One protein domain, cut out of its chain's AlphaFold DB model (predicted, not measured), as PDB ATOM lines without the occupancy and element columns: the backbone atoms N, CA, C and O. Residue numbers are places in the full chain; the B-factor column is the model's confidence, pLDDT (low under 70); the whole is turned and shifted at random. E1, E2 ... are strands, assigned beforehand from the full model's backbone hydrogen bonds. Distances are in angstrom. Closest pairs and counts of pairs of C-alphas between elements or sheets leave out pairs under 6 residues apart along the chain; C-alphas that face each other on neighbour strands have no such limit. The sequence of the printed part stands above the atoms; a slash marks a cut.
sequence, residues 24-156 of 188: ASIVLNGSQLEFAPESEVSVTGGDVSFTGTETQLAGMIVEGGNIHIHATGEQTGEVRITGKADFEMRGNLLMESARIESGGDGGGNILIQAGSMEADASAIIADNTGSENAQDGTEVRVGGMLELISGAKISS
ATOM      1  N   ALA A  24     -20.761  -4.642  32.921       84.62
ATOM      2  CA  ALA A  24     -21.105  -4.746  34.324       84.62
ATOM      3  C   ALA A  24     -21.988  -3.561  34.731       84.62
ATOM      4  O   ALA A  24     -21.833  -2.446  34.218       84.62
ATOM      5  N   SER A  25     -22.902  -3.810  35.661       91.56
ATOM      6  CA  SER A  25     -23.620  -2.741  36.344       91.56
ATOM      7  C   SER A  25     -22.686  -2.046  37.333       91.56
ATOM      8  O   SER A  25     -21.824  -2.687  37.940       91.56
ATOM      9  N   ILE A  26     -22.864  -0.739  37.500       93.69
ATOM     10  CA  ILE A  26     -22.170   0.049  38.520       93.69
ATOM     11  C   ILE A  26     -23.133   0.277  39.678       93.69
ATOM     12  O   ILE A  26     -24.269   0.683  39.463       93.69
ATOM     13  N   VAL A  27     -22.666   0.022  40.901       94.31
ATOM     14  CA  VAL A  27     -23.465   0.162  42.121       94.31
ATOM     15  C   VAL A  27     -22.689   0.987  43.138       94.31
ATOM     16  O   VAL A  27     -21.588   0.605  43.537       94.31
ATOM     17  N   LEU A  28     -23.281   2.088  43.594       93.50
ATOM     18  CA  LEU A  28     -22.840   2.834  44.768       93.50
ATOM     19  C   LEU A  28     -23.844   2.595  45.895       93.50
ATOM     20  O   LEU A  28     -24.975   3.069  45.833       93.50
ATOM     21  N   ASN A  29     -23.425   1.859  46.925       92.81
ATOM     22  CA  ASN A  29     -24.285   1.488  48.045       92.81
ATOM     23  C   ASN A  29     -23.823   2.177  49.335       92.81
ATOM     24  O   ASN A  29     -22.686   1.982  49.776       92.81
ATOM     25  N   GLY A  30     -24.682   3.032  49.892       89.38
ATOM     26  CA  GLY A  30     -24.439   3.833  51.092       89.38
ATOM     27  C   GLY A  30     -23.207   4.734  51.011       89.38
ATOM     28  O   GLY A  30     -22.717   5.188  52.034       89.38
ATOM     29  N   SER A  31     -22.644   4.958  49.825       91.81
ATOM     30  CA  SER A  31     -21.359   5.640  49.669       91.81
ATOM     31  C   SER A  31     -21.539   6.950  48.926       91.81
ATOM     32  O   SER A  31     -22.234   6.999  47.910       91.81
ATOM     33  N   GLN A  32     -20.870   7.991  49.412       93.56
ATOM     34  CA  GLN A  32     -20.768   9.274  48.738       93.56
ATOM     35  C   GLN A  32     -19.347   9.441  48.207       93.56
ATOM     36  O   GLN A  32     -18.377   9.274  48.947       93.56
ATOM     37  N   LEU A  33     -19.237   9.727  46.914       95.25
ATOM     38  CA  LEU A  33     -17.977  10.066  46.270       95.25
ATOM     39  C   LEU A  33     -17.895  11.583  46.141       95.25
ATOM     40  O   LEU A  33     -18.735  12.198  45.488       95.25
ATOM     41  N   GLU A  34     -16.887  12.176  46.759       95.81
ATOM     42  CA  GLU A  34     -16.610  13.604  46.666       95.81
ATOM     43  C   GLU A  34     -15.333  13.801  45.854       95.81
ATOM     44  O   GLU A  34     -14.330  13.110  46.067       95.81
ATOM     45  N   PHE A  35     -15.390  14.710  44.889       95.56
ATOM     46  CA  PHE A  35     -14.290  14.991  43.978       95.56
ATOM     47  C   PHE A  35     -13.778  16.412  44.188       95.56
ATOM     48  O   PHE A  35     -14.436  17.246  44.807       95.56
ATOM     49  N   ALA A  36     -12.586  16.690  43.660       95.38
ATOM     50  CA  ALA A  36     -12.068  18.049  43.662       95.38
ATOM     51  C   ALA A  36     -13.014  18.983  42.877       95.38
ATOM     52  O   ALA A  36     -13.591  18.539  41.876       95.38
ATOM     53  N   PRO A  37     -13.149  20.257  43.281       91.31
ATOM     54  CA  PRO A  37     -13.929  21.239  42.535       91.31
ATOM     55  C   PRO A  37     -13.521  21.317  41.060       91.31
ATOM     56  O   PRO A  37     -12.379  21.005  40.713       91.31
ATOM     57  N   GLU A  38     -14.466  21.710  40.207       88.75
ATOM     58  CA  GLU A  38     -14.302  21.900  38.758       88.75
ATOM     59  C   GLU A  38     -13.850  20.635  37.998       88.75
ATOM     60  O   GLU A  38     -13.425  20.695  36.842       88.75
ATOM     61  N   SER A  39     -13.936  19.456  38.627       91.50
ATOM     62  CA  SER A  39     -13.564  18.192  37.987       91.50
ATOM     63  C   SER A  39     -14.617  17.729  36.980       91.50
ATOM     64  O   SER A  39     -15.812  17.957  37.147       91.50
ATOM     65  N   GLU A  40     -14.179  16.982  35.967       91.06
ATOM     66  CA  GLU A  40     -15.069  16.190  35.118       91.06
ATOM     67  C   GLU A  40     -15.091  14.740  35.609       91.06
ATOM     68  O   GLU A  40     -14.051  14.086  35.727       91.06
ATOM     69  N   VAL A  41     -16.286  14.228  35.897       92.44
ATOM     70  CA  VAL A  41     -16.496  12.880  36.418       92.44
ATOM     71  C   VAL A  41     -17.524  12.157  35.565       92.44
ATOM     72  O   VAL A  41     -18.588  12.688  35.265       92.44
ATOM     73  N   SER A  42     -17.230  10.912  35.192       92.75
ATOM     74  CA  SER A  42     -18.119  10.113  34.353       92.75
ATOM     75  C   SER A  42     -18.276   8.691  34.875       92.75
ATOM     76  O   SER A  42     -17.295   8.010  35.183       92.75
ATOM     77  N   VAL A  43     -19.523   8.233  34.942       91.94
ATOM     78  CA  VAL A  43     -19.915   6.880  35.341       91.94
ATOM     79  C   VAL A  43     -20.656   6.237  34.179       91.94
ATOM     80  O   VAL A  43     -21.719   6.695  33.774       91.94
ATOM     81  N   THR A  44     -20.095   5.159  33.632       91.00
ATOM     82  CA  THR A  44     -20.677   4.437  32.493       91.00
ATOM     83  C   THR A  44     -20.785   2.954  32.813       91.00
ATOM     84  O   THR A  44     -19.767   2.281  32.964       91.00
ATOM     85  N   GLY A  45     -22.011   2.441  32.888       90.19
ATOM     86  CA  GLY A  45     -22.302   1.038  33.189       90.19
ATOM     87  C   GLY A  45     -23.330   0.433  32.237       90.19
ATOM     88  O   GLY A  45     -23.888   1.126  31.379       90.19
ATOM     89  N   GLY A  46     -23.573  -0.874  32.374       92.25
ATOM     90  CA  GLY A  46     -24.772  -1.502  31.810       92.25
ATOM     91  C   GLY A  46     -26.003  -0.867  32.456       92.25
ATOM     92  O   GLY A  46     -26.628   0.008  31.865       92.25
ATOM     93  N   ASP A  47     -26.248  -1.209  33.715       94.62
ATOM     94  CA  ASP A  47     -27.107  -0.422  34.601       94.62
ATOM     95  C   ASP A  47     -26.255   0.402  35.571       94.62
ATOM     96  O   ASP A  47     -25.085   0.081  35.821       94.62
ATOM     97  N   VAL A  48     -26.838   1.458  36.131       96.88
ATOM     98  CA  VAL A  48     -26.200   2.279  37.164       96.88
ATOM     99  C   VAL A  48     -27.169   2.433  38.329       96.88
ATOM    100  O   VAL A  48     -28.328   2.784  38.121       96.88
ATOM    101  N   SER A  49     -26.713   2.185  39.556       97.56
ATOM    102  CA  SER A  49     -27.520   2.419  40.751       97.56
ATOM    103  C   SER A  49     -26.776   3.171  41.848       97.56
ATOM    104  O   SER A  49     -25.604   2.917  42.136       97.56
ATOM    105  N   PHE A  50     -27.502   4.089  42.481       97.81
ATOM    106  CA  PHE A  50     -27.106   4.798  43.688       97.81
ATOM    107  C   PHE A  50     -28.155   4.498  44.755       97.81
ATOM    108  O   PHE A  50     -29.296   4.939  44.635       97.81
ATOM    109  N   THR A  51     -27.779   3.738  45.777       97.75
ATOM    110  CA  THR A  51     -28.704   3.292  46.824       97.75
ATOM    111  C   THR A  51     -28.162   3.705  48.177       97.75
ATOM    112  O   THR A  51     -27.139   3.195  48.626       97.75
ATOM    113  N   GLY A  52     -28.821   4.665  48.807       96.00
ATOM    114  CA  GLY A  52     -28.565   5.093  50.171       96.00
ATOM    115  C   GLY A  52     -29.625   4.585  51.141       96.00
ATOM    116  O   GLY A  52     -30.361   3.637  50.886       96.00
ATOM    117  N   THR A  53     -29.697   5.260  52.275       94.44
ATOM    118  CA  THR A  53     -30.749   5.136  53.284       94.44
ATOM    119  C   THR A  53     -31.176   6.534  53.713       94.44
ATOM    120  O   THR A  53     -30.459   7.505  53.460       94.44
ATOM    121  N   GLU A  54     -32.277   6.645  54.456       87.88
ATOM    122  CA  GLU A  54     -32.735   7.924  55.020       87.88
ATOM    123  C   GLU A  54     -31.648   8.657  55.829       87.88
ATOM    124  O   GLU A  54     -31.615   9.885  55.872       87.88
ATOM    125  N   THR A  55     -30.741   7.913  56.468       90.62
ATOM    126  CA  THR A  55     -29.670   8.466  57.311       90.62
ATOM    127  C   THR A  55     -28.329   8.616  56.600       90.62
ATOM    128  O   THR A  55     -27.418   9.234  57.146       90.62
ATOM    129  N   GLN A  56     -28.176   8.028  55.415       92.94
ATOM    130  CA  GLN A  56     -26.908   7.985  54.694       92.94
ATOM    131  C   GLN A  56     -27.172   7.939  53.196       92.94
ATOM    132  O   GLN A  56     -27.471   6.881  52.642       92.94
ATOM    133  N   LEU A  57     -27.046   9.094  52.549       94.00
ATOM    134  CA  LEU A  57     -27.239   9.205  51.111       94.00
ATOM    135  C   LEU A  57     -26.092   8.520  50.357       94.00
ATOM    136  O   LEU A  57     -24.928   8.638  50.742       94.00
ATOM    137  N   ALA A  58     -26.420   7.843  49.260       97.06
ATOM    138  CA  ALA A  58     -25.428   7.472  48.253       97.06
ATOM    139  C   ALA A  58     -25.316   8.579  47.204       97.06
ATOM    140  O   ALA A  58     -26.278   9.311  46.973       97.06
ATOM    141  N   GLY A  59     -24.173   8.724  46.538       95.62
ATOM    142  CA  GLY A  59     -24.097   9.749  45.506       95.62
ATOM    143  C   GLY A  59     -22.722  10.236  45.114       95.62
ATOM    144  O   GLY A  59     -21.702   9.620  45.421       95.62
ATOM    145  N   MET A  60     -22.735  11.370  44.420       96.12
ATOM    146  CA  MET A  60     -21.562  12.035  43.867       96.12
ATOM    147  C   MET A  60     -21.679  13.542  44.074       96.12
ATOM    148  O   MET A  60     -22.747  14.107  43.837       96.12
ATOM    149  N   ILE A  61     -20.586  14.176  44.492       95.06
ATOM    150  CA  ILE A  61     -20.495  15.626  44.678       95.06
ATOM    151  C   ILE A  61     -19.260  16.156  43.948       95.06
ATOM    152  O   ILE A  61     -18.153  15.664  44.176       95.06
ATOM    153  N   VAL A  62     -19.458  17.163  43.095       94.38
ATOM    154  CA  VAL A  62     -18.388  17.887  42.397       94.38
ATOM    155  C   VAL A  62     -18.710  19.382  42.367       94.38
ATOM    156  O   VAL A  62     -19.489  19.832  41.537       94.38
ATOM    157  N   GLU A  63     -18.122  20.183  43.251       91.69
ATOM    158  CA  GLU A  63     -18.411  21.624  43.278       91.69
ATOM    159  C   GLU A  63     -17.998  22.303  41.963       91.69
ATOM    160  O   GLU A  63     -16.842  22.201  41.558       91.69
ATOM    161  N   GLY A  64     -18.932  22.963  41.276       87.75
ATOM    162  CA  GLY A  64     -18.667  23.677  40.019       87.75
ATOM    163  C   GLY A  64     -18.242  22.796  38.832       87.75
ATOM    164  O   GLY A  64     -17.813  23.305  37.801       87.75
ATOM    165  N   GLY A  65     -18.275  21.468  38.987       89.75
ATOM    166  CA  GLY A  65     -17.757  20.525  37.997       89.75
ATOM    167  C   GLY A  65     -18.820  19.937  37.077       89.75
ATOM    168  O   GLY A  65     -19.953  20.420  36.993       89.75
ATOM    169  N   ASN A  66     -18.444  18.846  36.407       89.62
ATOM    170  CA  ASN A  66     -19.287  18.125  35.461       89.62
ATOM    171  C   ASN A  66     -19.471  16.669  35.899       89.62
ATOM    172  O   ASN A  66     -18.493  15.963  36.157       89.62
ATOM    173  N   ILE A  67     -20.715  16.197  35.921       93.00
ATOM    174  CA  ILE A  67     -21.067  14.807  36.217       93.00
ATOM    175  C   ILE A  67     -21.813  14.213  35.026       93.00
ATOM    176  O   ILE A  67     -22.917  14.638  34.693       93.00
ATOM    177  N   HIS A  68     -21.240  13.181  34.413       93.06
ATOM    178  CA  HIS A  68     -21.879  12.416  33.345       93.06
ATOM    179  C   HIS A  68     -22.241  11.007  33.831       93.06
ATOM    180  O   HIS A  68     -21.395  10.279  34.351       93.06
ATOM    181  N   ILE A  69     -23.488  10.587  33.637       93.69
ATOM    182  CA  ILE A  69     -23.969   9.250  33.999       93.69
ATOM    183  C   ILE A  69     -24.602   8.603  32.769       93.69
ATOM    184  O   ILE A  69     -25.562   9.122  32.202       93.69
ATOM    185  N   HIS A  70     -24.090   7.433  32.391       92.50
ATOM    186  CA  HIS A  70     -24.555   6.665  31.239       92.50
ATOM    187  C   HIS A  70     -24.951   5.242  31.656       92.50
ATOM    188  O   HIS A  70     -24.094   4.422  32.003       92.50
ATOM    189  N   ALA A  71     -26.247   4.930  31.570       93.50
ATOM    190  CA  ALA A  71     -26.790   3.581  31.731       93.50
ATOM    191  C   ALA A  71     -27.064   2.967  30.348       93.50
ATOM    192  O   ALA A  71     -28.107   3.177  29.726       93.50
ATOM    193  N   THR A  72     -26.087   2.228  29.833       91.19
ATOM    194  CA  THR A  72     -26.032   1.799  28.424       91.19
ATOM    195  C   THR A  72     -26.821   0.526  28.120       91.19
ATOM    196  O   THR A  72     -27.177   0.271  26.969       91.19
ATOM    197  N   GLY A  73     -27.135  -0.263  29.143       89.00
ATOM    198  CA  GLY A  73     -27.760  -1.574  29.027       89.00
ATOM    199  C   GLY A  73     -26.856  -2.571  28.305       89.00
ATOM    200  O   GLY A  73     -25.628  -2.507  28.372       89.00
ATOM    201  N   GLU A  74     -27.469  -3.498  27.571       80.25
ATOM    202  CA  GLU A  74     -26.753  -4.527  26.800       80.25
ATOM    203  C   GLU A  74     -26.332  -4.044  25.395       80.25
ATOM    204  O   GLU A  74     -25.999  -4.842  24.519       80.25
ATOM    205  N   GLN A  75     -26.360  -2.733  25.144       70.62
ATOM    206  CA  GLN A  75     -26.131  -2.185  23.814       70.62
ATOM    207  C   GLN A  75     -24.647  -2.176  23.421       70.62
ATOM    208  O   GLN A  75     -23.760  -1.719  24.155       70.62
ATOM    209  N   THR A  76     -24.389  -2.636  22.198       60.94
ATOM    210  CA  THR A  76     -23.072  -2.634  21.559       60.94
ATOM    211  C   THR A  76     -22.810  -1.282  20.895       60.94
ATOM    212  O   THR A  76     -23.531  -0.893  19.978       60.94
ATOM    213  N   GLY A  77     -21.781  -0.568  21.350       62.97
ATOM    214  CA  GLY A  77     -21.394   0.748  20.834       62.97
ATOM    215  C   GLY A  77     -20.318   1.400  21.705       62.97
ATOM    216  O   GLY A  77     -20.176   1.062  22.884       62.97
ATOM    217  N   GLU A  78     -19.526   2.305  21.139       60.94
ATOM    218  CA  GLU A  78     -18.562   3.099  21.904       60.94
ATOM    219  C   GLU A  78     -19.298   4.223  22.641       60.94
ATOM    220  O   GLU A  78     -19.999   5.014  22.017       60.94
ATOM    221  N   VAL A  79     -19.153   4.294  23.967       63.94
ATOM    222  CA  VAL A  79     -19.697   5.398  24.770       63.94
ATOM    223  C   VAL A  79     -18.623   6.472  24.835       63.94
ATOM    224  O   VAL A  79     -17.554   6.236  25.398       63.94
ATOM    225  N   ARG A  80     -18.889   7.651  24.270       64.81
ATOM    226  CA  ARG A  80     -18.021   8.808  24.496       64.81
ATOM    227  C   ARG A  80     -18.262   9.321  25.914       64.81
ATOM    228  O   ARG A  80     -19.380   9.664  26.265       64.81
ATOM    229  N   ILE A  81     -17.205   9.342  26.719       64.25
ATOM    230  CA  ILE A  81     -17.239   9.684  28.152       64.25
ATOM    231  C   ILE A  81     -17.532  11.183  28.376       64.25
ATOM    232  O   ILE A  81     -18.089  11.560  29.406       64.25
ATOM    233  N   THR A  82     -17.207  12.016  27.383       60.88
ATOM    234  CA  THR A  82     -17.155  13.484  27.472       60.88
ATOM    235  C   THR A  82     -18.307  14.178  26.738       60.88
ATOM    236  O   THR A  82     -18.154  15.300  26.258       60.88
ATOM    237  N   GLY A  83     -19.447  13.512  26.534       61.91
ATOM    238  CA  GLY A  83     -20.552  14.159  25.838       61.91
ATOM    239  C   GLY A  83     -21.756  13.276  25.583       61.91
ATOM    240  O   GLY A  83     -21.853  12.144  26.041       61.91
ATOM    241  N   LYS A  84     -22.679  13.833  24.804       65.25
ATOM    242  CA  LYS A  84     -23.936  13.198  24.426       65.25
ATOM    243  C   LYS A  84     -23.665  11.937  23.615       65.25
ATOM    244  O   LYS A  84     -23.024  11.994  22.570       65.25
ATOM    245  N   ALA A  85     -24.201  10.812  24.063       65.31
ATOM    246  CA  ALA A  85     -24.229   9.607  23.259       65.31
ATOM    247  C   ALA A  85     -25.138   9.786  22.034       65.31
ATOM    248  O   ALA A  85     -26.269  10.265  22.156       65.31
ATOM    249  N   ASP A  86     -24.646   9.338  20.878       67.44
ATOM    250  CA  ASP A  86     -25.339   9.375  19.580       67.44
ATOM    251  C   ASP A  86     -26.316   8.198  19.385       67.44
ATOM    252  O   ASP A  86     -26.841   7.976  18.294       67.44
ATOM    253  N   PHE A  87     -26.537   7.399  20.430       68.56
ATOM    254  CA  PHE A  87     -27.380   6.212  20.401       68.56
ATOM    255  C   PHE A  87     -28.310   6.167  21.614       68.56
ATOM    256  O   PHE A  87     -28.007   6.706  22.680       68.56
ATOM    257  N   GLU A  88     -29.456   5.512  21.442       75.12
ATOM    258  CA  GLU A  88     -30.453   5.359  22.500       75.12
ATOM    259  C   GLU A  88     -29.946   4.432  23.595       75.12
ATOM    260  O   GLU A  88     -29.852   3.230  23.373       75.12
ATOM    261  N   MET A  89     -29.678   4.988  24.773       85.31
ATOM    262  CA  MET A  89     -29.371   4.226  25.979       85.31
ATOM    263  C   MET A  89     -30.499   3.248  26.318       85.31
ATOM    264  O   MET A  89     -31.677   3.568  26.162       85.31
ATOM    265  N   ARG A  90     -30.142   2.051  26.802       89.69
ATOM    266  CA  ARG A  90     -31.105   0.988  27.161       89.69
ATOM    267  C   ARG A  90     -30.992   0.491  28.599       89.69
ATOM    268  O   ARG A  90     -31.779  -0.363  28.991       89.69
ATOM    269  N   GLY A  91     -30.011   0.977  29.352       92.56
ATOM    270  CA  GLY A  91     -29.807   0.589  30.745       92.56
ATOM    271  C   GLY A  91     -30.715   1.354  31.688       92.56
ATOM    272  O   GLY A  91     -31.277   2.391  31.332       92.56
ATOM    273  N   ASN A  92     -30.827   0.854  32.906       95.88
ATOM    274  CA  ASN A  92     -31.635   1.481  33.938       95.88
ATOM    275  C   ASN A  92     -30.747   2.306  34.872       95.88
ATOM    276  O   ASN A  92     -29.676   1.852  35.288       95.88
ATOM    277  N   LEU A  93     -31.207   3.514  35.199       97.12
ATOM    278  CA  LEU A  93     -30.665   4.319  36.285       97.12
ATOM    279  C   LEU A  93     -31.619   4.260  37.479       97.12
ATOM    280  O   LEU A  93     -32.745   4.745  37.393       97.12
ATOM    281  N   LEU A  94     -31.149   3.698  38.591       97.94
ATOM    282  CA  LEU A  94     -31.873   3.687  39.861       97.94
ATOM    283  C   LEU A  94     -31.213   4.645  40.853       97.94
ATOM    284  O   LEU A  94     -30.007   4.568  41.099       97.94
ATOM    285  N   MET A  95     -32.011   5.516  41.455       97.81
ATOM    286  CA  MET A  95     -31.596   6.412  42.527       97.81
ATOM    287  C   MET A  95     -32.547   6.256  43.711       97.81
ATOM    288  O   MET A  95     -33.701   6.654  43.630       97.81
ATOM    289  N   GLU A  96     -32.070   5.704  44.819       97.62
ATOM    290  CA  GLU A  96     -32.852   5.530  46.045       97.62
ATOM    291  C   GLU A  96     -32.108   6.197  47.197       97.62
ATOM    292  O   GLU A  96     -30.965   5.837  47.476       97.62
ATOM    293  N   SER A  97     -32.728   7.181  47.858       97.38
ATOM    294  CA  SER A  97     -32.057   7.989  48.890       97.38
ATOM    295  C   SER A  97     -30.669   8.466  48.429       97.38
ATOM    296  O   SER A  97     -29.658   8.265  49.109       97.38
ATOM    297  N   ALA A  98     -30.603   9.037  47.224       97.50
ATOM    298  CA  ALA A  98     -29.358   9.390  46.558       97.50
ATOM    299  C   ALA A  98     -29.251  10.886  46.239       97.50
ATOM    300  O   ALA A  98     -30.251  11.584  46.056       97.50
ATOM    301  N   ARG A  99     -28.017  11.390  46.143       95.75
ATOM    302  CA  ARG A  99     -27.729  12.792  45.823       95.75
ATOM    303  C   ARG A  99     -26.612  12.918  44.798       95.75
ATOM    304  O   ARG A  99     -25.479  12.533  45.065       95.75
ATOM    305  N   ILE A 100     -26.932  13.500  43.651       96.31
ATOM    306  CA  ILE A 100     -25.954  13.908  42.641       96.31
ATOM    307  C   ILE A 100     -25.918  15.430  42.635       96.31
ATOM    308  O   ILE A 100     -26.949  16.070  42.427       96.31
ATOM    309  N   GLU A 101     -24.755  16.007  42.908       94.69
ATOM    310  CA  GLU A 101     -24.612  17.448  43.085       94.69
ATOM    311  C   GLU A 101     -23.388  17.990  42.362       94.69
ATOM    312  O   GLU A 101     -22.274  17.528  42.591       94.69
ATOM    313  N   SER A 102     -23.620  18.995  41.521       92.62
ATOM    314  CA  SER A 102     -22.578  19.700  40.775       92.62
ATOM    315  C   SER A 102     -22.613  21.220  40.975       92.62
ATOM    316  O   SER A 102     -22.032  21.963  40.196       92.62
ATOM    317  N   GLY A 103     -23.364  21.715  41.966       86.88
ATOM    318  CA  GLY A 103     -23.533  23.157  42.183       86.88
ATOM    319  C   GLY A 103     -22.228  23.874  42.552       86.88
ATOM    320  O   GLY A 103     -21.296  23.247  43.047       86.88
ATOM    321  N   GLY A 104     -22.157  25.184  42.312       84.81
ATOM    322  CA  GLY A 104     -20.949  25.989  42.544       84.81
ATOM    323  C   GLY A 104     -21.027  27.398  41.947       84.81
ATOM    324  O   GLY A 104     -22.091  27.823  41.483       84.81
ATOM    325  N   ASP A 105     -19.911  28.136  41.972       81.88
ATOM    326  CA  ASP A 105     -19.762  29.398  41.227       81.88
ATOM    327  C   ASP A 105     -19.682  29.096  39.727       81.88
ATOM    328  O   ASP A 105     -18.831  28.325  39.300       81.88
ATOM    329  N   GLY A 106     -20.631  29.615  38.943       73.69
ATOM    330  CA  GLY A 106     -20.831  29.180  37.557       73.69
ATOM    331  C   GLY A 106     -21.685  27.910  37.418       73.69
ATOM    332  O   GLY A 106     -21.834  27.389  36.316       73.69
ATOM    333  N   GLY A 107     -22.306  27.421  38.500       77.19
ATOM    334  CA  GLY A 107     -23.101  26.186  38.487       77.19
ATOM    335  C   GLY A 107     -22.275  24.956  38.096       77.19
ATOM    336  O   GLY A 107     -21.056  24.976  38.170       77.19
ATOM    337  N   GLY A 108     -22.938  23.884  37.666       77.25
ATOM    338  CA  GLY A 108     -22.251  22.721  37.103       77.25
ATOM    339  C   GLY A 108     -23.094  21.997  36.067       77.25
ATOM    340  O   GLY A 108     -24.293  22.251  35.926       77.25
ATOM    341  N   ASN A 109     -22.466  21.091  35.325       85.12
ATOM    342  CA  ASN A 109     -23.146  20.285  34.318       85.12
ATOM    343  C   ASN A 109     -23.494  18.917  34.902       85.12
ATOM    344  O   ASN A 109     -22.628  18.217  35.427       85.12
ATOM    345  N   ILE A 110     -24.754  18.510  34.776       90.25
ATOM    346  CA  ILE A 110     -25.134  17.120  35.027       90.25
ATOM    347  C   ILE A 110     -25.789  16.576  33.769       90.25
ATOM    348  O   ILE A 110     -26.900  16.981  33.428       90.25
ATOM    349  N   LEU A 111     -25.131  15.621  33.115       90.38
ATOM    350  CA  LEU A 111     -25.672  14.879  31.984       90.38
ATOM    351  C   LEU A 111     -26.031  13.465  32.430       90.38
ATOM    352  O   LEU A 111     -25.165  12.678  32.806       90.38
ATOM    353  N   ILE A 112     -27.306  13.110  32.328       91.88
ATOM    354  CA  ILE A 112     -27.796  11.755  32.575       91.88
ATOM    355  C   ILE A 112     -28.377  11.204  31.282       91.88
ATOM    356  O   ILE A 112     -29.259  11.816  30.679       91.88
ATOM    357  N   GLN A 113     -27.918  10.024  30.871       91.81
ATOM    358  CA  GLN A 113     -28.494   9.283  29.756       91.81
ATOM    359  C   GLN A 113     -28.783   7.837  30.159       91.81
ATOM    360  O   GLN A 113     -27.875   7.087  30.521       91.81
ATOM    361  N   ALA A 114     -30.047   7.434  30.057       92.50
ATOM    362  CA  ALA A 114     -30.504   6.095  30.416       92.50
ATOM    363  C   ALA A 114     -31.645   5.621  29.505       92.50
ATOM    364  O   ALA A 114     -32.300   6.412  28.824       92.50
ATOM    365  N   GLY A 115     -31.894   4.315  29.492       91.75
ATOM    366  CA  GLY A 115     -33.097   3.734  28.902       91.75
ATOM    367  C   GLY A 115     -34.323   3.976  29.773       91.75
ATOM    368  O   GLY A 115     -35.345   4.428  29.272       91.75
ATOM    369  N   SER A 116     -34.216   3.755  31.079       91.94
ATOM    370  CA  SER A 116     -35.230   4.162  32.058       91.94
ATOM    371  C   SER A 116     -34.568   4.762  33.294       91.94
ATOM    372  O   SER A 116     -33.385   4.517  33.546       91.94
ATOM    373  N   MET A 117     -35.311   5.579  34.037       95.44
ATOM    374  CA  MET A 117     -34.828   6.191  35.263       95.44
ATOM    375  C   MET A 117     -35.916   6.196  36.333       95.44
ATOM    376  O   MET A 117     -37.017   6.692  36.098       95.44
ATOM    377  N   GLU A 118     -35.563   5.712  37.515       97.06
ATOM    378  CA  GLU A 118     -36.382   5.783  38.722       97.06
ATOM    379  C   GLU A 118     -35.587   6.509  39.806       97.06
ATOM    380  O   GLU A 118     -34.440   6.154  40.096       97.06
ATOM    381  N   ALA A 119     -36.184   7.548  40.382       96.06
ATOM    382  CA  ALA A 119     -35.624   8.273  41.507       96.06
ATOM    383  C   ALA A 119     -36.631   8.324  42.657       96.06
ATOM    384  O   ALA A 119     -37.694   8.928  42.532       96.06
ATOM    385  N   ASP A 120     -36.256   7.756  43.797       96.25
ATOM    386  CA  ASP A 120     -37.028   7.741  45.032       96.25
ATOM    387  C   ASP A 120     -36.249   8.446  46.147       96.25
ATOM    388  O   ASP A 120     -35.061   8.177  46.356       96.25
ATOM    389  N   ALA A 121     -36.893   9.405  46.817       95.06
ATOM    390  CA  ALA A 121     -36.295  10.227  47.878       95.06
ATOM    391  C   ALA A 121     -34.902  10.796  47.512       95.06
ATOM    392  O   ALA A 121     -34.012  10.915  48.355       95.06
ATOM    393  N   SER A 122     -34.703  11.126  46.233       96.38
ATOM    394  CA  SER A 122     -33.390  11.431  45.655       96.38
ATOM    395  C   SER A 122     -33.320  12.822  45.028       96.38
ATOM    396  O   SER A 122     -34.330  13.395  44.622       96.38
ATOM    397  N   ALA A 123     -32.122  13.391  44.919       94.50
ATOM    398  CA  ALA A 123     -31.930  14.724  44.357       94.50
ATOM    399  C   ALA A 123     -30.804  14.771  43.320       94.50
ATOM    400  O   ALA A 123     -29.710  14.261  43.554       94.50
ATOM    401  N   ILE A 124     -31.069  15.456  42.209       93.69
ATOM    402  CA  ILE A 124     -30.070  15.903  41.234       93.69
ATOM    403  C   ILE A 124     -30.033  17.428  41.295       93.69
ATOM    404  O   ILE A 124     -31.082  18.061  41.164       93.69
ATOM    405  N   ILE A 125     -28.867  18.012  41.573       91.12
ATOM    406  CA  ILE A 125     -28.729  19.441  41.882       91.12
ATOM    407  C   ILE A 125     -27.526  20.023  41.145       91.12
ATOM    408  O   ILE A 125     -26.397  19.604  41.369       91.12
ATOM    409  N   ALA A 126     -27.760  21.040  40.325       88.88
ATOM    410  CA  ALA A 126     -26.718  21.793  39.631       88.88
ATOM    411  C   ALA A 126     -26.928  23.304  39.798       88.88
ATOM    412  O   ALA A 126     -26.921  24.070  38.836       88.88
ATOM    413  N   ASP A 127     -27.214  23.727  41.027       85.25
ATOM    414  CA  ASP A 127     -27.529  25.119  41.317       85.25
ATOM    415  C   ASP A 127     -26.283  26.012  41.169       85.25
ATOM    416  O   ASP A 127     -25.194  25.671  41.632       85.25
ATOM    417  N   ASN A 128     -26.453  27.180  40.551       83.94
ATOM    418  CA  ASN A 128     -25.426  28.212  40.500       83.94
ATOM    419  C   ASN A 128     -25.550  29.117  41.729       83.94
ATOM    420  O   ASN A 128     -26.533  29.852  41.886       83.94
ATOM    421  N   THR A 129     -24.558  29.050  42.612       81.75
ATOM    422  CA  THR A 129     -24.529  29.791  43.879       81.75
ATOM    423  C   THR A 129     -23.584  30.989  43.855       81.75
ATOM    424  O   THR A 129     -23.537  31.732  44.836       81.75
ATOM    425  N   GLY A 130     -22.845  31.197  42.764       79.31
ATOM    426  CA  GLY A 130     -21.843  32.253  42.654       79.31
ATOM    427  C   GLY A 130     -22.158  33.330  41.615       79.31
ATOM    428  O   GLY A 130     -23.266  33.436  41.088       79.31
ATOM    429  N   SER A 131     -21.200  34.228  41.411       78.94
ATOM    430  CA  SER A 131     -21.354  35.396  40.538       78.94
ATOM    431  C   SER A 131     -21.136  35.087  39.058       78.94
ATOM    432  O   SER A 131     -21.551  35.874  38.205       78.94
ATOM    433  N   GLU A 132     -20.484  33.973  38.734       78.31
ATOM    434  CA  GLU A 132     -20.256  33.578  37.352       78.31
ATOM    435  C   GLU A 132     -21.538  33.053  36.705       78.31
ATOM    436  O   GLU A 132     -22.408  32.473  37.351       78.31
ATOM    437  N   ASN A 133     -21.688  33.272  35.398       70.19
ATOM    438  CA  ASN A 133     -22.802  32.686  34.656       70.19
ATOM    439  C   ASN A 133     -22.558  31.192  34.452       70.19
ATOM    440  O   ASN A 133     -21.438  30.790  34.141       70.19
ATOM    441  N   ALA A 134     -23.623  30.399  34.526       70.88
ATOM    442  CA  ALA A 134     -23.539  28.991  34.211       70.88
ATOM    443  C   ALA A 134     -23.245  28.770  32.731       70.88
ATOM    444  O   ALA A 134     -23.918  29.326  31.858       70.88
ATOM    445  N   GLN A 135     -22.220  27.960  32.474       65.50
ATOM    446  CA  GLN A 135     -21.799  27.582  31.124       65.50
ATOM    447  C   GLN A 135     -22.772  26.561  30.520       65.50
ATOM    448  O   GLN A 135     -23.108  26.653  29.344       65.50
ATOM    449  N   ASP A 136     -23.274  25.650  31.356       68.19
ATOM    450  CA  ASP A 136     -24.200  24.574  31.005       68.19
ATOM    451  C   ASP A 136     -25.295  24.418  32.084       68.19
ATOM    452  O   ASP A 136     -25.451  25.270  32.960       68.19
ATOM    453  N   GLY A 137     -26.100  23.355  32.014       74.44
ATOM    454  CA  GLY A 137     -27.116  23.044  33.020       74.44
ATOM    455  C   GLY A 137     -27.304  21.543  33.231       74.44
ATOM    456  O   GLY A 137     -26.480  20.726  32.827       74.44
ATOM    457  N   THR A 138     -28.417  21.172  33.863       82.81
ATOM    458  CA  THR A 138     -28.799  19.761  34.013       82.81
ATOM    459  C   THR A 138     -29.561  19.262  32.787       82.81
ATOM    460  O   THR A 138     -30.583  19.832  32.401       82.81
ATOM    461  N   GLU A 139     -29.102  18.160  32.204       85.00
ATOM    462  CA  GLU A 139     -29.730  17.476  31.083       85.00
ATOM    463  C   GLU A 139     -29.989  16.006  31.430       85.00
ATOM    464  O   GLU A 139     -29.066  15.225  31.642       85.00
ATOM    465  N   VAL A 140     -31.264  15.611  31.444       87.50
ATOM    466  CA  VAL A 140     -31.685  14.225  31.692       87.50
ATOM    467  C   VAL A 140     -32.377  13.684  30.446       87.50
ATOM    468  O   VAL A 140     -33.418  14.191  30.030       87.50
ATOM    469  N   ARG A 141     -31.784  12.653  29.839       87.56
ATOM    470  CA  ARG A 141     -32.281  11.965  28.645       87.56
ATOM    471  C   ARG A 141     -32.644  10.535  28.997       87.56
ATOM    472  O   ARG A 141     -31.768   9.715  29.272       87.56
ATOM    473  N   VAL A 142     -33.931  10.235  28.936       88.50
ATOM    474  CA  VAL A 142     -34.449   8.897  29.203       88.50
ATOM    475  C   VAL A 142     -35.197   8.409  27.971       88.50
ATOM    476  O   VAL A 142     -36.073   9.110  27.471       88.50
ATOM    477  N   GLY A 143     -34.820   7.239  27.451       85.38
ATOM    478  CA  GLY A 143     -35.469   6.649  26.271       85.38
ATOM    479  C   GLY A 143     -36.888   6.130  26.544       85.38
ATOM    480  O   GLY A 143     -37.708   6.040  25.634       85.38
ATOM    481  N   GLY A 144     -37.174   5.792  27.799       88.50
ATOM    482  CA  GLY A 144     -38.436   5.258  28.294       88.50
ATOM    483  C   GLY A 144     -38.987   6.078  29.458       88.50
ATOM    484  O   GLY A 144     -39.179   7.286  29.346       88.50
ATOM    485  N   MET A 145     -39.292   5.412  30.573       88.88
ATOM    486  CA  MET A 145     -39.944   6.041  31.723       88.88
ATOM    487  C   MET A 145     -38.945   6.786  32.614       88.88
ATOM    488  O   MET A 145     -37.924   6.217  32.994       88.88
ATOM    489  N   LEU A 146     -39.281   8.031  32.965       90.81
ATOM    490  CA  LEU A 146     -38.672   8.799  34.051       90.81
ATOM    491  C   LEU A 146     -39.688   8.901  35.195       90.81
ATOM    492  O   LEU A 146     -40.719   9.557  35.039       90.81
ATOM    493  N   GLU A 147     -39.391   8.274  36.327       92.88
ATOM    494  CA  GLU A 147     -40.244   8.272  37.515       92.88
ATOM    495  C   GLU A 147     -39.553   8.986  38.686       92.88
ATOM    496  O   GLU A 147     -38.400   8.698  39.005       92.88
ATOM    497  N   LEU A 148     -40.251   9.944  39.307       90.75
ATOM    498  CA  LEU A 148     -39.790  10.698  40.476       90.75
ATOM    499  C   LEU A 148     -40.786  10.487  41.626       90.75
ATOM    500  O   LEU A 148     -41.943  10.901  41.528       90.75
ATOM    501  N   ILE A 149     -40.341   9.856  42.713       92.12
ATOM    502  CA  ILE A 149     -41.178   9.394  43.830       92.12
ATOM    503  C   ILE A 149     -40.653   9.954  45.160       92.12
ATOM    504  O   ILE A 149     -39.509  10.392  45.276       92.12
ATOM    505  N   SER A 150     -41.530  10.024  46.164       92.00
ATOM    506  CA  SER A 150     -41.214  10.420  47.549       92.00
ATOM    507  C   SER A 150     -40.426  11.729  47.679       92.00
ATOM    508  O   SER A 150     -39.518  11.862  48.495       92.00
ATOM    509  N   GLY A 151     -40.784  12.728  46.870       87.12
ATOM    510  CA  GLY A 151     -40.131  14.039  46.891       87.12
ATOM    511  C   GLY A 151     -38.814  14.099  46.120       87.12
ATOM    512  O   GLY A 151     -38.079  15.077  46.276       87.12
ATOM    513  N   ALA A 152     -38.528  13.094  45.285       91.00
ATOM    514  CA  ALA A 152     -37.406  13.146  44.369       91.00
ATOM    515  C   ALA A 152     -37.490  14.370  43.448       91.00
ATOM    516  O   ALA A 152     -38.576  14.790  43.032       91.00
ATOM    517  N   LYS A 153     -36.334  14.970  43.153       88.38
ATOM    518  CA  LYS A 153     -36.264  16.244  42.429       88.38
ATOM    519  C   LYS A 153     -35.037  16.370  41.535       88.38
ATOM    520  O   LYS A 153     -33.963  15.860  41.849       88.38
ATOM    521  N   ILE A 154     -35.203  17.152  40.475       86.88
ATOM    522  CA  ILE A 154     -34.128  17.647  39.614       86.88
ATOM    523  C   ILE A 154     -34.154  19.175  39.721       86.88
ATOM    524  O   ILE A 154     -35.189  19.790  39.461       86.88
ATOM    525  N   SER A 155     -33.048  19.779  40.155       83.38
ATOM    526  CA  SER A 155     -32.910  21.221  40.381       83.38
ATOM    527  C   SER A 155     -31.728  21.786  39.611       83.38
ATOM    528  O   SER A 155     -30.623  21.253  39.670       83.38
ATOM    529  N   SER A 156     -31.979  22.902  38.939       77.56
ATOM    530  CA  SER A 156     -30.969  23.758  38.332       77.56
ATOM    531  C   SER A 156     -31.469  25.185  38.515       77.56
ATOM    532  O   SER A 156     -32.283  25.659  37.725       77.56
TER     533      SER A 156
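AT A GLANCE: This is residues 24 to 156 of the 188 residues of an uncharacterized protein of Desulfobacteraceae bacterium 4572_88 (UniProt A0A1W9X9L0). The chain is wound in stacked turns into a three-sided solenoid, a triangular coil whose three sides are flat parallel sheets. E1 to E3, E4 to E6, E7 to E9 and E10 to E12 each go once round the triangle, and E13 and E14 begin a further turn that lacks its third strand. The printed part has 133 residues with 14 named strands, E1 to E14 in order, and no named helix; the class is all strand, though under half of the residues, 62, are in named elements. The sheets, E1 E4 E7 E10 E13, E2 E5 E8 E11 E14 and E3 E6 E9 E12, are parallel throughout. The whole is compact, with a radius of gyration of the C-alphas of 13.8 A and spans of 42 by 35 by 23 A.

IN THESE COORDINATES: E1, residues 26 to 29, begins at C-alpha 26 (-22.170, 0.049, 38.520). E2 is residues 32 to 34 and E3 residues 40 to 45, 16.9 A long. E4 is 48 to 51, E5 58 to 61 and E6 66 to 71, 16.8 A. E7 is 92 to 96, 12.8 A, E8 98 to 101 and E9 109 to 114, 16.5 A. E10 is 116 to 120, 13.6 A, E11 123 to 125 and E12 138 to 142, 13.2 A. E13 is 146 to 149, and E14, 153 to 155, ends at C-alpha 155 (-32.910, 21.221, 40.381).

HOW THE PARTS SIT: In the first sheet E1 and E13 are edge strands. N 28 and O 49 of E1 and E4 are 2.9 A apart, within hydrogen-bond range, as are N 50 and O 94 of E4 and E7, 2.9 A, N 95 and O 118 of E7 and E10, 2.9 A, and N 149 and O 119 of E10 and E13, 2.8 A. In the second sheet, with edge strands E2 and E14, N 33 and O 59 of E2 and E5 are 2.9 A apart. In the third, with edge strands E3 and E12, N 43 and O 68 of E3 and E6 are 2.8 A apart. The second and third sheets form a sandwich, two sheets face to face, their best planes 26 degrees apart. E1 and E2 meet only through their link. The closest C-alphas of E1 and E3 are those of Ile 26 and Gly 45, 5.4 A.

THE WHOLE: The C-alphas farthest apart are those of Glu 74 and Ser 131, 42.6 A. The printed part has no cut. The links E6 to E7, residues 72 to 91, and E11 to E12, residues 126 to 137, are long. The mean pLDDT of the printed part is 87.4; residues 76 to 87 and 135 to 136 are under 70.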